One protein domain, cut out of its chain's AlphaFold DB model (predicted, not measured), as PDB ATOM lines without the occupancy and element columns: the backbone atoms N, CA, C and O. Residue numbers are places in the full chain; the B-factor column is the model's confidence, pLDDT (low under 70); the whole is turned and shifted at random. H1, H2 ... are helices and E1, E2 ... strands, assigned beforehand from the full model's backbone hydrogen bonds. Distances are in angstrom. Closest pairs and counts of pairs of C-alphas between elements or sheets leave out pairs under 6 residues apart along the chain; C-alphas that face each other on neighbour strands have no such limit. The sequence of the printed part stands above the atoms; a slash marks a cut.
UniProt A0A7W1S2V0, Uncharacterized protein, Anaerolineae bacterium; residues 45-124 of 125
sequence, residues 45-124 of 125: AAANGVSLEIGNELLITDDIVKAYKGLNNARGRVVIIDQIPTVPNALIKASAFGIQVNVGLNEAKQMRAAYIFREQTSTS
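AT A GLANCE: This is residues 45 to 124 of the 125 residues of an uncharacterized protein of Anaerolineae bacterium (UniProt A0A7W1S2V0). One long helix, H3, packs on a small, strongly twisted and curled sheet of four strands, with most of its contacts to the edge strand E1; its far end, residues 119 to 122, sticks out past the sheet together with residues 123 and 124. The short helix H1 packs on H3 away from the sheet, and H2 sits near H3 without being on the sheet. The printed part has 80 residues, with three named helices and four named strands in the order H1 E1 H2 E2 E3 E4 H3. The sheet runs E1 E2 E3 E4, antiparallel throughout, and the class is mixed, helices and strands. The whole is compact, with a radius of gyration of the C-alphas of 11.9 A, and spans 38 by 29 by 21 A.

IN THESE COORDINATES: H1 is residues 45 to 48, beginning at C-alpha 45 at (35.221, 39.700, -40.450). E1 is residues 57 to 59 and H2 is residues 62 to 67. E2, residues 78 to 83, is 15.5 A long from first to last C-alpha and begins at (37.054, 49.912, -20.682). E3, residues 92 to 96, is 13.9 A long, and E4, residues 99 to 103, is 12.7 A long. H3, residues 105 to 122, is 25.8 A long and ends with C-alpha 122 at (22.730, 47.906, -23.269).

HOW THE PARTS SIT: E2, E3 and E4 form a meander, each strand the antiparallel neighbour of the one before; E2 and E3 are a hairpin, as are E3 and E4. N 94 and O 101 of E3 and E4 are 2.9 A apart, and N 80 and O 95 of E2 and E3 are 2.9 A apart, both within hydrogen-bond range. E2 pairs in a staggered way, with E1 over residues 78 to 80 and with E3 over residues 80 to 83; N 58 and O 79 of E1 and E2 are 2.7 A apart. From edge to edge the strands' lines turn by 93 degrees and the way across the sheet turns by 83 degrees. H3 is on the sheet with residues 105 to 118, and its closest C-alphas to E1 are those of Arg 112 and Leu 58, 4.5 A apart. H1 touches H3 at residues 106 to 113 alone, the closest C-alphas being those of Ala 47 and Gln 110, 5.3 A apart. H2 and H3 are close but not clearly touching, with the C-alphas of Ile 64 and Glu 107 7.3 A apart, at a shallow tilt of 15 degrees, opposite ways. H1 and H2 are apart. In H2 and H3 every O i to N i+4 pair is within hydrogen-bond range; H1 is too short for such a pair.

THE WHOLE: The two C-alphas farthest apart are those of Val 87 and Ser 124, at 38.6 A. The printed part has no cut, and no link is long; those from E1 to H2, E3 to E4 and E4 to H3 are tight. The mean pLDDT of the printed part is 82.7, with residues 45 to 49 and 122 to 124 under 70.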
ATOM      1  N   ALA A  45      35.856  38.870 -39.434       52.09
ATOM      2  CA  ALA A  45      35.221  39.700 -40.450       52.09
ATOM      3  C   ALA A  45      34.460  40.904 -39.868       52.09
ATOM      4  O   ALA A  45      34.554  41.997 -40.425       52.09
ATOM      5  N   ALA A  46      33.770  40.752 -38.733       57.06
ATOM      6  CA  ALA A  46      33.081  41.855 -38.059       57.06
ATOM      7  C   ALA A  46      34.073  42.871 -37.468       57.06
ATOM      8  O   ALA A  46      33.823  44.073 -37.502       57.06
ATOM      9  N   ALA A  47      35.232  42.407 -36.989       61.62
ATOM     10  CA  ALA A  47      36.302  43.276 -36.495       61.62
ATOM     11  C   ALA A  47      37.012  44.047 -37.627       61.62
ATOM     12  O   ALA A  47      37.483  45.163 -37.413       61.62
ATOM     13  N   ASN A  48      37.076  43.494 -38.844       61.97
ATOM     14  CA  ASN A  48      37.798  44.114 -39.960       61.97
ATOM     15  C   ASN A  48      37.227  45.471 -40.396       61.97
ATOM     16  O   ASN A  48      38.014  46.341 -40.777       61.97
ATOM     17  N   GLY A  49      35.909  45.663 -40.284       66.56
ATOM     18  CA  GLY A  49      35.221  46.922 -40.598       66.56
ATOM     19  C   GLY A  49      35.280  47.985 -39.496       66.56
ATOM     20  O   GLY A  49      34.785  49.092 -39.692       66.56
ATOM     21  N   VAL A  50      35.872  47.678 -38.337       79.69
ATOM     22  CA  VAL A  50      35.923  48.606 -37.203       79.69
ATOM     23  C   VAL A  50      37.092  49.575 -37.361       79.69
ATOM     24  O   VAL A  50      38.259  49.172 -37.363       79.69
ATOM     25  N   SER A  51      36.763  50.864 -37.486       85.06
ATOM     26  CA  SER A  51      37.748  51.947 -37.473       85.06
ATOM     27  C   SER A  51      38.288  52.168 -36.060       85.06
ATOM     28  O   SER A  51      37.549  52.107 -35.072       85.06
ATOM     29  N   LEU A  52      39.590  52.433 -35.966       87.31
ATOM     30  CA  LEU A  52      40.268  52.771 -34.722       87.31
ATOM     31  C   LEU A  52      40.760  54.210 -34.798       87.31
ATOM     32  O   LEU A  52      41.488  54.574 -35.716       87.31
ATOM     33  N   GLU A  53      40.392  54.997 -33.796       91.62
ATOM     34  CA  GLU A  53      40.772  56.395 -33.656       91.62
ATOM     35  C   GLU A  53      41.268  56.631 -32.231       91.62
ATOM     36  O   GLU A  53      40.871  55.932 -31.295       91.62
ATOM     37  N   ILE A  54      42.160  57.606 -32.062       91.69
ATOM     38  CA  ILE A  54      42.570  58.051 -30.728       91.69
ATOM     39  C   ILE A  54      41.325  58.578 -30.007       91.69
ATOM     40  O   ILE A  54      40.540  59.323 -30.587       91.69
ATOM     41  N   GLY A  55      41.133  58.163 -28.758       90.69
ATOM     42  CA  GLY A  55      39.915  58.423 -27.992       90.69
ATOM     43  C   GLY A  55      38.866  57.309 -28.074       90.69
ATOM     44  O   GLY A  55      37.934  57.317 -27.274       90.69
ATOM     45  N   ASN A  56      39.009  56.316 -28.963       92.88
ATOM     46  CA  ASN A  56      38.081  55.186 -28.978       92.88
ATOM     47  C   ASN A  56      38.213  54.332 -27.716       92.88
ATOM     48  O   ASN A  56      39.307  54.004 -27.261       92.88
ATOM     49  N   GLU A  57      37.068  53.901 -27.207       89.81
ATOM     50  CA  GLU A  57      36.956  52.995 -26.072       89.81
ATOM     51  C   GLU A  57      37.077  51.540 -26.526       89.81
ATOM     52  O   GLU A  57      36.416  51.097 -27.471       89.81
ATOM     53  N   LEU A  58      37.918  50.790 -25.832       90.56
ATOM     54  CA  LEU A  58      38.193  49.381 -26.033       90.56
ATOM     55  C   LEU A  58      37.736  48.607 -24.803       90.56
ATOM     56  O   LEU A  58      38.081  48.961 -23.675       90.56
ATOM     57  N   LEU A  59      37.007  47.515 -25.010       89.94
ATOM     58  CA  LEU A  59      36.614  46.623 -23.927       89.94
ATOM     59  C   LEU A  59      37.674  45.536 -23.736       89.94
ATOM     60  O   LEU A  59      37.980  44.790 -24.665       89.94
ATOM     61  N   ILE A  60      38.210  45.406 -22.521       87.56
ATOM     62  CA  ILE A  60      39.121  44.312 -22.175       87.56
ATOM     63  C   ILE A  60      38.314  43.019 -22.047       87.56
ATOM     64  O   ILE A  60      37.611  42.793 -21.058       87.56
ATOM     65  N   THR A  61      38.428  42.157 -23.053       84.06
ATOM     66  CA  THR A  61      37.779  40.843 -23.088       84.06
ATOM     67  C   THR A  61      38.659  39.762 -22.458       84.06
ATOM     68  O   THR A  61      39.862  39.936 -22.270       84.06
ATOM     69  N   ASP A  62      38.062  38.613 -22.141       83.25
ATOM     70  CA  ASP A  62      38.776  37.450 -21.598       83.25
ATOM     71  C   ASP A  62      39.951  36.987 -22.453       83.25
ATOM     72  O   ASP A  62      40.994  36.603 -21.926       83.25
ATOM     73  N   ASP A  63      39.785  37.020 -23.770       78.81
ATOM     74  CA  ASP A  63      40.804  36.522 -24.688       78.81
ATOM     75  C   ASP A  63      42.023  37.455 -24.723       78.81
ATOM     76  O   ASP A  63      43.158  36.984 -24.788       78.81
ATOM     77  N   ILE A  64      41.815  38.759 -24.505       81.62
ATOM     78  CA  ILE A  64      42.900  39.722 -24.279       81.62
ATOM     79  C   ILE A  64      43.565  39.481 -22.924       81.62
ATOM     80  O   ILE A  64      44.787  39.429 -22.835       81.62
ATOM     81  N   VAL A  65      42.797  39.259 -21.859       83.62
ATOM     82  CA  VAL A  65      43.371  38.974 -20.532       83.62
ATOM     83  C   VAL A  65      44.274  37.736 -20.554       83.62
ATOM     84  O   VAL A  65      45.327  37.736 -19.923       83.62
ATOM     85  N   LYS A  66      43.915  36.702 -21.325       81.00
ATOM     86  CA  LYS A  66      44.764  35.514 -21.512       81.00
ATOM     87  C   LYS A  66      46.058  35.821 -22.269       81.00
ATOM     88  O   LYS A  66      47.081  35.204 -21.981       81.00
ATOM     89  N   ALA A  67      46.016  36.741 -23.232       77.38
ATOM     90  CA  ALA A  67      47.170  37.106 -24.050       77.38
ATOM     91  C   ALA A  67      48.184  37.996 -23.303       77.38
ATOM     92  O   ALA A  67      49.382  37.919 -23.576       77.38
ATOM     93  N   TYR A  68      47.737  38.807 -22.337       76.94
ATOM     94  CA  TYR A  68      48.578  39.804 -21.666       76.94
ATOM     95  C   TYR A  68      48.683  39.568 -20.153       76.94
ATOM     96  O   TYR A  68      47.705  39.612 -19.405       76.94
ATOM     97  N   LYS A  69      49.917  39.381 -19.666       73.31
ATOM     98  CA  LYS A  69      50.202  39.207 -18.233       73.31
ATOM     99  C   LYS A  69      49.810  40.462 -17.444       73.31
ATOM    100  O   LYS A  69      50.167  41.571 -17.822       73.31
ATOM    101  N   GLY A  70      49.128  40.276 -16.312       72.81
ATOM    102  CA  GLY A  70      48.778  41.363 -15.387       72.81
ATOM    103  C   GLY A  70      47.417  42.024 -15.633       72.81
ATOM    104  O   GLY A  70      47.023  42.880 -14.847       72.81
ATOM    105  N   LEU A  71      46.660  41.595 -16.650       77.50
ATOM    106  CA  LEU A  71      45.318  42.125 -16.935       77.50
ATOM    107  C   LEU A  71      44.171  41.345 -16.281       77.50
ATOM    108  O   LEU A  71      43.007  41.654 -16.522       77.50
ATOM    109  N   ASN A  72      44.465  40.379 -15.405       79.94
ATOM    110  CA  ASN A  72      43.445  39.540 -14.758       79.94
ATOM    111  C   ASN A  72      42.364  40.359 -14.028       79.94
ATOM    112  O   ASN A  72      41.183  40.034 -14.110       79.94
ATOM    113  N   ASN A  73      42.750  41.464 -13.387       81.06
ATOM    114  CA  ASN A  73      41.828  42.356 -12.668       81.06
ATOM    115  C   ASN A  73      41.175  43.422 -13.572       81.06
ATOM    116  O   ASN A  73      40.351  44.217 -13.109       81.06
ATOM    117  N   ALA A  74      41.573  43.469 -14.845       80.81
ATOM    118  CA  ALA A  74      41.111  44.430 -15.837       80.81
ATOM    119  C   ALA A  74      40.027  43.861 -16.769       80.81
ATOM    120  O   ALA A  74      39.491  44.597 -17.593       80.81
ATOM    121  N   ARG A  75      39.668  42.578 -16.618       84.38
ATOM    122  CA  ARG A  75      38.573  41.940 -17.360       84.38
ATOM    123  C   ARG A  75      37.285  42.766 -17.265       84.38
ATOM    124  O   ARG A  75      36.861  43.136 -16.173       84.38
ATOM    125  N   GLY A  76      36.658  43.031 -18.410       83.56
ATOM    126  CA  GLY A  76      35.405  43.782 -18.512       83.56
ATOM    127  C   GLY A  76      35.549  45.293 -18.318       83.56
ATOM    128  O   GLY A  76      34.553  46.010 -18.412       83.56
ATOM    129  N   ARG A  77      36.765  45.797 -18.067       86.56
ATOM    130  CA  ARG A  77      37.023  47.236 -17.983       86.56
ATOM    131  C   ARG A  77      37.202  47.834 -19.371       86.56
ATOM    132  O   ARG A  77      37.615  47.157 -20.312       86.56
ATOM    133  N   VAL A  78      36.892  49.118 -19.466       89.06
ATOM    134  CA  VAL A  78      37.054  49.912 -20.682       89.06
ATOM    135  C   VAL A  78      38.357  50.697 -20.581       89.06
ATOM    136  O   VAL A  78      38.658  51.253 -19.525       89.06
ATOM    137  N   VAL A  79      39.127  50.721 -21.664       92.19
ATOM    138  CA  VAL A  79      40.341  51.532 -21.828       92.19
ATOM    139  C   VAL A  79      40.219  52.405 -23.066       92.19
ATOM    140  O   VAL A  79      39.513  52.041 -23.997       92.19
ATOM    141  N   ILE A  80      40.886  53.551 -23.088       93.38
ATOM    142  CA  ILE A  80      40.779  54.529 -24.173       93.38
ATOM    143  C   ILE A  80      42.062  54.488 -24.998       93.38
ATOM    144  O   ILE A  80      43.146  54.423 -24.431       93.38
ATOM    145  N   ILE A  81      41.963  54.504 -26.327       94.62
ATOM    146  CA  ILE A  81      43.142  54.574 -27.196       94.62
ATOM    147  C   ILE A  81      43.842  55.920 -27.002       94.62
ATOM    148  O   ILE A  81      43.287  56.961 -27.345       94.62
ATOM    149  N   ASP A  82      45.087  55.882 -26.539       93.25
ATOM    150  CA  ASP A  82      45.932  57.067 -26.372       93.25
ATOM    151  C   ASP A  82      46.763  57.341 -27.624       93.25
ATOM    152  O   ASP A  82      47.015  58.488 -27.991       93.25
ATOM    153  N   GLN A  83      47.236  56.274 -28.276       93.19
ATOM    154  CA  GLN A  83      48.180  56.387 -29.380       93.19
ATOM    155  C   GLN A  83      48.000  55.249 -30.385       93.19
ATOM    156  O   GLN A  83      48.142  54.074 -30.041       93.19
ATOM    157  N   ILE A  84      47.801  55.619 -31.653       91.38
ATOM    158  CA  ILE A  84      47.862  54.705 -32.797       91.38
ATOM    159  C   ILE A  84      49.168  54.988 -33.545       91.38
ATOM    160  O   ILE A  84      49.333  56.082 -34.091       91.38
ATOM    161  N   PRO A  85      50.136  54.063 -33.541       86.81
ATOM    162  CA  PRO A  85      51.380  54.262 -34.264       86.81
ATOM    163  C   PRO A  85      51.146  54.227 -35.778       86.81
ATOM    164  O   PRO A  85      50.373  53.425 -36.293       86.81
ATOM    165  N   THR A  86      51.866  55.083 -36.499       84.19
ATOM    166  CA  THR A  86      51.862  55.133 -37.971       84.19
ATOM    167  C   THR A  86      52.697  54.022 -38.604       84.19
ATOM    168  O   THR A  86      52.583  53.756 -39.798       84.19
ATOM    169  N   VAL A  87      53.554  53.374 -37.809       86.19
ATOM    170  CA  VAL A  87      54.430  52.290 -38.252       86.19
ATOM    171  C   VAL A  87      53.631  50.983 -38.315       86.19
ATOM    172  O   VAL A  87      52.973  50.630 -37.332       86.19
ATOM    173  N   PRO A  88      53.695  50.226 -39.425       75.19
ATOM    174  CA  PRO A  88      53.022  48.937 -39.523       75.19
ATOM    175  C   PRO A  88      53.534  47.966 -38.451       75.19
ATOM    176  O   PRO A  88      54.724  47.932 -38.142       75.19
ATOM    177  N   ASN A  89      52.623  47.163 -37.897       78.69
ATOM    178  CA  ASN A  89      52.867  46.187 -36.822       78.69
ATOM    179  C   ASN A  89      53.281  46.770 -35.460       78.69
ATOM    180  O   ASN A  89      53.568  46.006 -34.538       78.69
ATOM    181  N   ALA A  90      53.306  48.093 -35.294       86.38
ATOM    182  CA  ALA A  90      53.518  48.685 -33.983       86.38
ATOM    183  C   ALA A  90      52.264  48.532 -33.102       86.38
ATOM    184  O   ALA A  90      51.130  48.542 -33.585       86.38
ATOM    185  N   LEU A  91      52.482  48.383 -31.794       89.31
ATOM    186  CA  LEU A  91      51.405  48.195 -30.823       89.31
ATOM    187  C   LEU A  91      50.676  49.515 -30.552       89.31
ATOM    188  O   LEU A  91      51.301  50.549 -30.306       89.31
ATOM    189  N   ILE A  92      49.350  49.453 -30.557       90.56
ATOM    190  CA  ILE A  92      48.455  50.533 -30.149       90.56
ATOM    191  C   ILE A  92      48.495  50.633 -28.628       90.56
ATOM    192  O   ILE A  92      48.397  49.619 -27.932       90.56
ATOM    193  N   LYS A  93      48.619  51.855 -28.110       91.69
ATOM    194  CA  LYS A  93      48.566  52.115 -26.671       91.69
ATOM    195  C   LYS A  93      47.166  52.551 -26.283       91.69
ATOM    196  O   LYS A  93      46.620  53.467 -26.900       91.69
ATOM    197  N   ALA A  94      46.619  51.923 -25.254       91.56
ATOM    198  CA  ALA A  94      45.367  52.338 -24.647       91.56
ATOM    199  C   ALA A  94      45.463  52.322 -23.119       91.56
ATOM    200  O   ALA A  94      46.134  51.463 -22.540       91.56
ATOM    201  N   SER A  95      44.776  53.249 -22.457       90.62
ATOM    202  CA  SER A  95      44.804  53.366 -21.007       90.62
ATOM    203  C   SER A  95      43.497  53.879 -20.410       90.62
ATOM    204  O   SER A  95      42.704  54.556 -21.059       90.62
ATOM    205  N   ALA A  96      43.239  53.490 -19.161       88.81
ATOM    206  CA  ALA A  96      42.203  54.066 -18.302       88.81
ATOM    207  C   ALA A  96      42.415  53.626 -16.849       88.81
ATOM    208  O   ALA A  96      42.836  52.500 -16.597       88.81
ATOM    209  N   PHE A  97      42.088  54.487 -15.881       84.56
ATOM    210  CA  PHE A  97      42.082  54.152 -14.445       84.56
ATOM    211  C   PHE A  97      43.346  53.414 -13.949       84.56
ATOM    212  O   PHE A  97      43.257  52.431 -13.213       84.56
ATOM    213  N   GLY A  98      44.530  53.866 -14.378       82.56
ATOM    214  CA  GLY A  98      45.816  53.261 -14.000       82.56
ATOM    215  C   GLY A  98      46.151  51.943 -14.709       82.56
ATOM    216  O   GLY A  98      47.162  51.322 -14.393       82.56
ATOM    217  N   ILE A  99      45.335  51.513 -15.670       85.12
ATOM    218  CA  ILE A  99      45.582  50.352 -16.527       85.12
ATOM    219  C   ILE A  99      46.143  50.867 -17.846       85.12
ATOM    220  O   ILE A  99      45.547  51.745 -18.461       85.12
ATOM    221  N   GLN A 100      47.271  50.310 -18.281       88.12
ATOM    222  CA  GLN A 100      47.852  50.559 -19.598       88.12
ATOM    223  C   GLN A 100      47.965  49.231 -20.340       88.12
ATOM    224  O   GLN A 100      48.453  48.245 -19.787       88.12
ATOM    225  N   VAL A 101      47.514  49.209 -21.591       87.62
ATOM    226  CA  VAL A 101      47.587  48.047 -22.473       87.62
ATOM    227  C   VAL A 101      48.245  48.436 -23.788       87.62
ATOM    228  O   VAL A 101      47.939  49.471 -24.376       87.62
ATOM    229  N   ASN A 102      49.155  47.582 -24.246       89.81
ATOM    230  CA  ASN A 102      49.756  47.677 -25.568       89.81
ATOM    231  C   ASN A 102      49.210  46.512 -26.381       89.81
ATOM    232  O   ASN A 102      49.519  45.367 -26.064       89.81
ATOM    233  N   VAL A 103      48.383  46.795 -27.380       87.56
ATOM    234  CA  VAL A 103      47.651  45.779 -28.142       87.56
ATOM    235  C   VAL A 103      47.969  45.876 -29.624       87.56
ATOM    236  O   VAL A 103      48.208  46.961 -30.153       87.56
ATOM    237  N   GLY A 104      47.999  44.736 -30.309       88.19
ATOM    238  CA  GLY A 104      48.104  44.715 -31.763       88.19
ATOM    239  C   GLY A 104      46.850  45.287 -32.430       88.19
ATOM    240  O   GLY A 104      45.802  45.474 -31.805       88.19
ATOM    241  N   LEU A 105      46.962  45.586 -33.725       86.50
ATOM    242  CA  LEU A 105      45.871  46.171 -34.508       86.50
ATOM    243  C   LEU A 105      44.615  45.282 -34.502       86.50
ATOM    244  O   LEU A 105      43.501  45.781 -34.354       86.50
ATOM    245  N   ASN A 106      44.795  43.969 -34.658       85.25
ATOM    246  CA  ASN A 106      43.687  43.018 -34.737       85.25
ATOM    247  C   ASN A 106      42.983  42.870 -33.385       85.25
ATOM    248  O   ASN A 106      41.755  42.875 -33.324       85.25
ATOM    249  N   GLU A 107      43.750  42.809 -32.301       85.50
ATOM    250  CA  GLU A 107      43.250  42.758 -30.932       85.50
ATOM    251  C   GLU A 107      42.481  44.034 -30.584       85.50
ATOM    252  O   GLU A 107      41.360  43.960 -30.086       85.50
ATOM    253  N   ALA A 108      43.029  45.207 -30.912       87.75
ATOM    254  CA  ALA A 108      42.357  46.484 -30.689       87.75
ATOM    255  C   ALA A 108      41.024  46.570 -31.450       87.75
ATOM    256  O   ALA A 108      40.023  47.021 -30.892       87.75
ATOM    257  N   LYS A 109      40.975  46.079 -32.697       88.00
ATOM    258  CA  LYS A 109      39.726  45.978 -33.464       88.00
ATOM    259  C   LYS A 109      38.711  45.077 -32.771       88.00
ATOM    260  O   LYS A 109      37.572  45.492 -32.600       88.00
ATOM    261  N   GLN A 110      39.116  43.892 -32.315       86.06
ATOM    262  CA  GLN A 110      38.233  42.976 -31.583       86.06
ATOM    263  C   GLN A 110      37.711  43.597 -30.279       86.06
ATOM    264  O   GLN A 110      36.520  43.521 -29.994       86.06
ATOM    265  N   MET A 111      38.573  44.276 -29.517       87.44
ATOM    266  CA  MET A 111      38.187  44.967 -28.283       87.44
ATOM    267  C   MET A 111      37.212  46.122 -28.531       87.44
ATOM    268  O   MET A 111      36.275  46.315 -27.754       87.44
ATOM    269  N   ARG A 112      37.416  46.899 -29.604       88.62
ATOM    270  CA  ARG A 112      36.508  47.991 -29.989       88.62
ATOM    271  C   ARG A 112      35.163  47.445 -30.435       88.62
ATOM    272  O   ARG A 112      34.118  47.962 -30.052       88.62
ATOM    273  N   ALA A 113      35.192  46.392 -31.234       85.69
ATOM    274  CA  ALA A 113      34.000  45.744 -31.731       85.69
ATOM    275  C   ALA A 113      33.168  45.184 -30.555       85.69
ATOM    276  O   ALA A 113      31.960  45.416 -30.486       85.69
ATOM    277  N   ALA A 114      33.829  44.554 -29.574       83.94
ATOM    278  CA  ALA A 114      33.187  44.036 -28.367       83.94
ATOM    279  C   ALA A 114      32.573  45.155 -27.511       83.94
ATOM    280  O   ALA A 114      31.495  44.979 -26.942       83.94
ATOM    281  N   TYR A 115      33.232  46.314 -27.446       86.81
ATOM    282  CA  TYR A 115      32.676  47.499 -26.798       86.81
ATOM    283  C   TYR A 115      31.382  47.966 -27.476       86.81
ATOM    284  O   TYR A 115      30.358  48.084 -26.810       86.81
ATOM    285  N   ILE A 116      31.396  48.153 -28.800       85.62
ATOM    286  CA  ILE A 116      30.219  48.591 -29.571       85.62
ATOM    287  C   ILE A 116      29.052  47.615 -29.392       85.62
ATOM    288  O   ILE A 116      27.923  48.043 -29.160       85.62
ATOM    289  N   PHE A 117      29.320  46.308 -29.446       82.81
ATOM    290  CA  PHE A 117      28.302  45.286 -29.215       82.81
ATOM    291  C   PHE A 117      27.683  45.393 -27.812       82.81
ATOM    292  O   PHE A 117      26.461  45.313 -27.660       82.81
ATOM    293  N   ARG A 118      28.509  45.612 -26.778       81.88
ATOM    294  CA  ARG A 118      28.035  45.822 -25.403       81.88
ATOM    295  C   ARG A 118      27.153  47.065 -25.295       81.88
ATOM    296  O   ARG A 118      26.105  47.004 -24.663       81.88
ATOM    297  N   GLU A 119      27.555  48.172 -25.909       80.38
ATOM    298  CA  GLU A 119      26.778  49.414 -25.881       80.38
ATOM    299  C   GLU A 119      25.425  49.231 -26.585       80.38
ATOM    300  O   GLU A 119      24.390  49.491 -25.979       80.38
ATOM    301  N   GLN A 120      25.400  48.659 -27.793       77.56
ATOM    302  CA  GLN A 120      24.162  48.420 -28.552       77.56
ATOM    303  C   GLN A 120      23.160  47.533 -27.802       77.56
ATOM    304  O   GLN A 120      21.958  47.812 -27.786       77.56
ATOM    305  N   THR A 121      23.656  46.479 -27.153       71.12
ATOM    306  CA  THR A 121      22.825  45.575 -26.345       71.12
ATOM    307  C   THR A 121      22.355  46.215 -25.039       71.12
ATOM    308  O   THR A 121      21.279  45.870 -24.560       71.12
ATOM    309  N   SER A 122      23.095  47.187 -24.497       60.53
ATOM    310  CA  SER A 122      22.730  47.906 -23.269       60.53
ATOM    311  C   SER A 122      21.711  49.030 -23.503       60.53
ATOM    312  O   SER A 122      20.930  49.328 -22.608       60.53
ATOM    313  N   THR A 123      21.673  49.630 -24.697       55.16
ATOM    314  CA  THR A 123      20.670  50.650 -25.078       55.16
ATOM    315  C   THR A 123      19.322  50.096 -25.546       55.16
ATOM    316  O   THR A 123      18.411  50.875 -25.800       55.16
ATOM    317  N   SER A 124      19.171  48.777 -25.689       47.19
ATOM    318  CA  SER A 124      17.956  48.156 -26.250       47.19
ATOM    319  C   SER A 124      16.881  47.811 -25.199       47.19
ATOM    320  O   SER A 124      16.144  46.844 -25.389       47.19
TER     321      SER A 124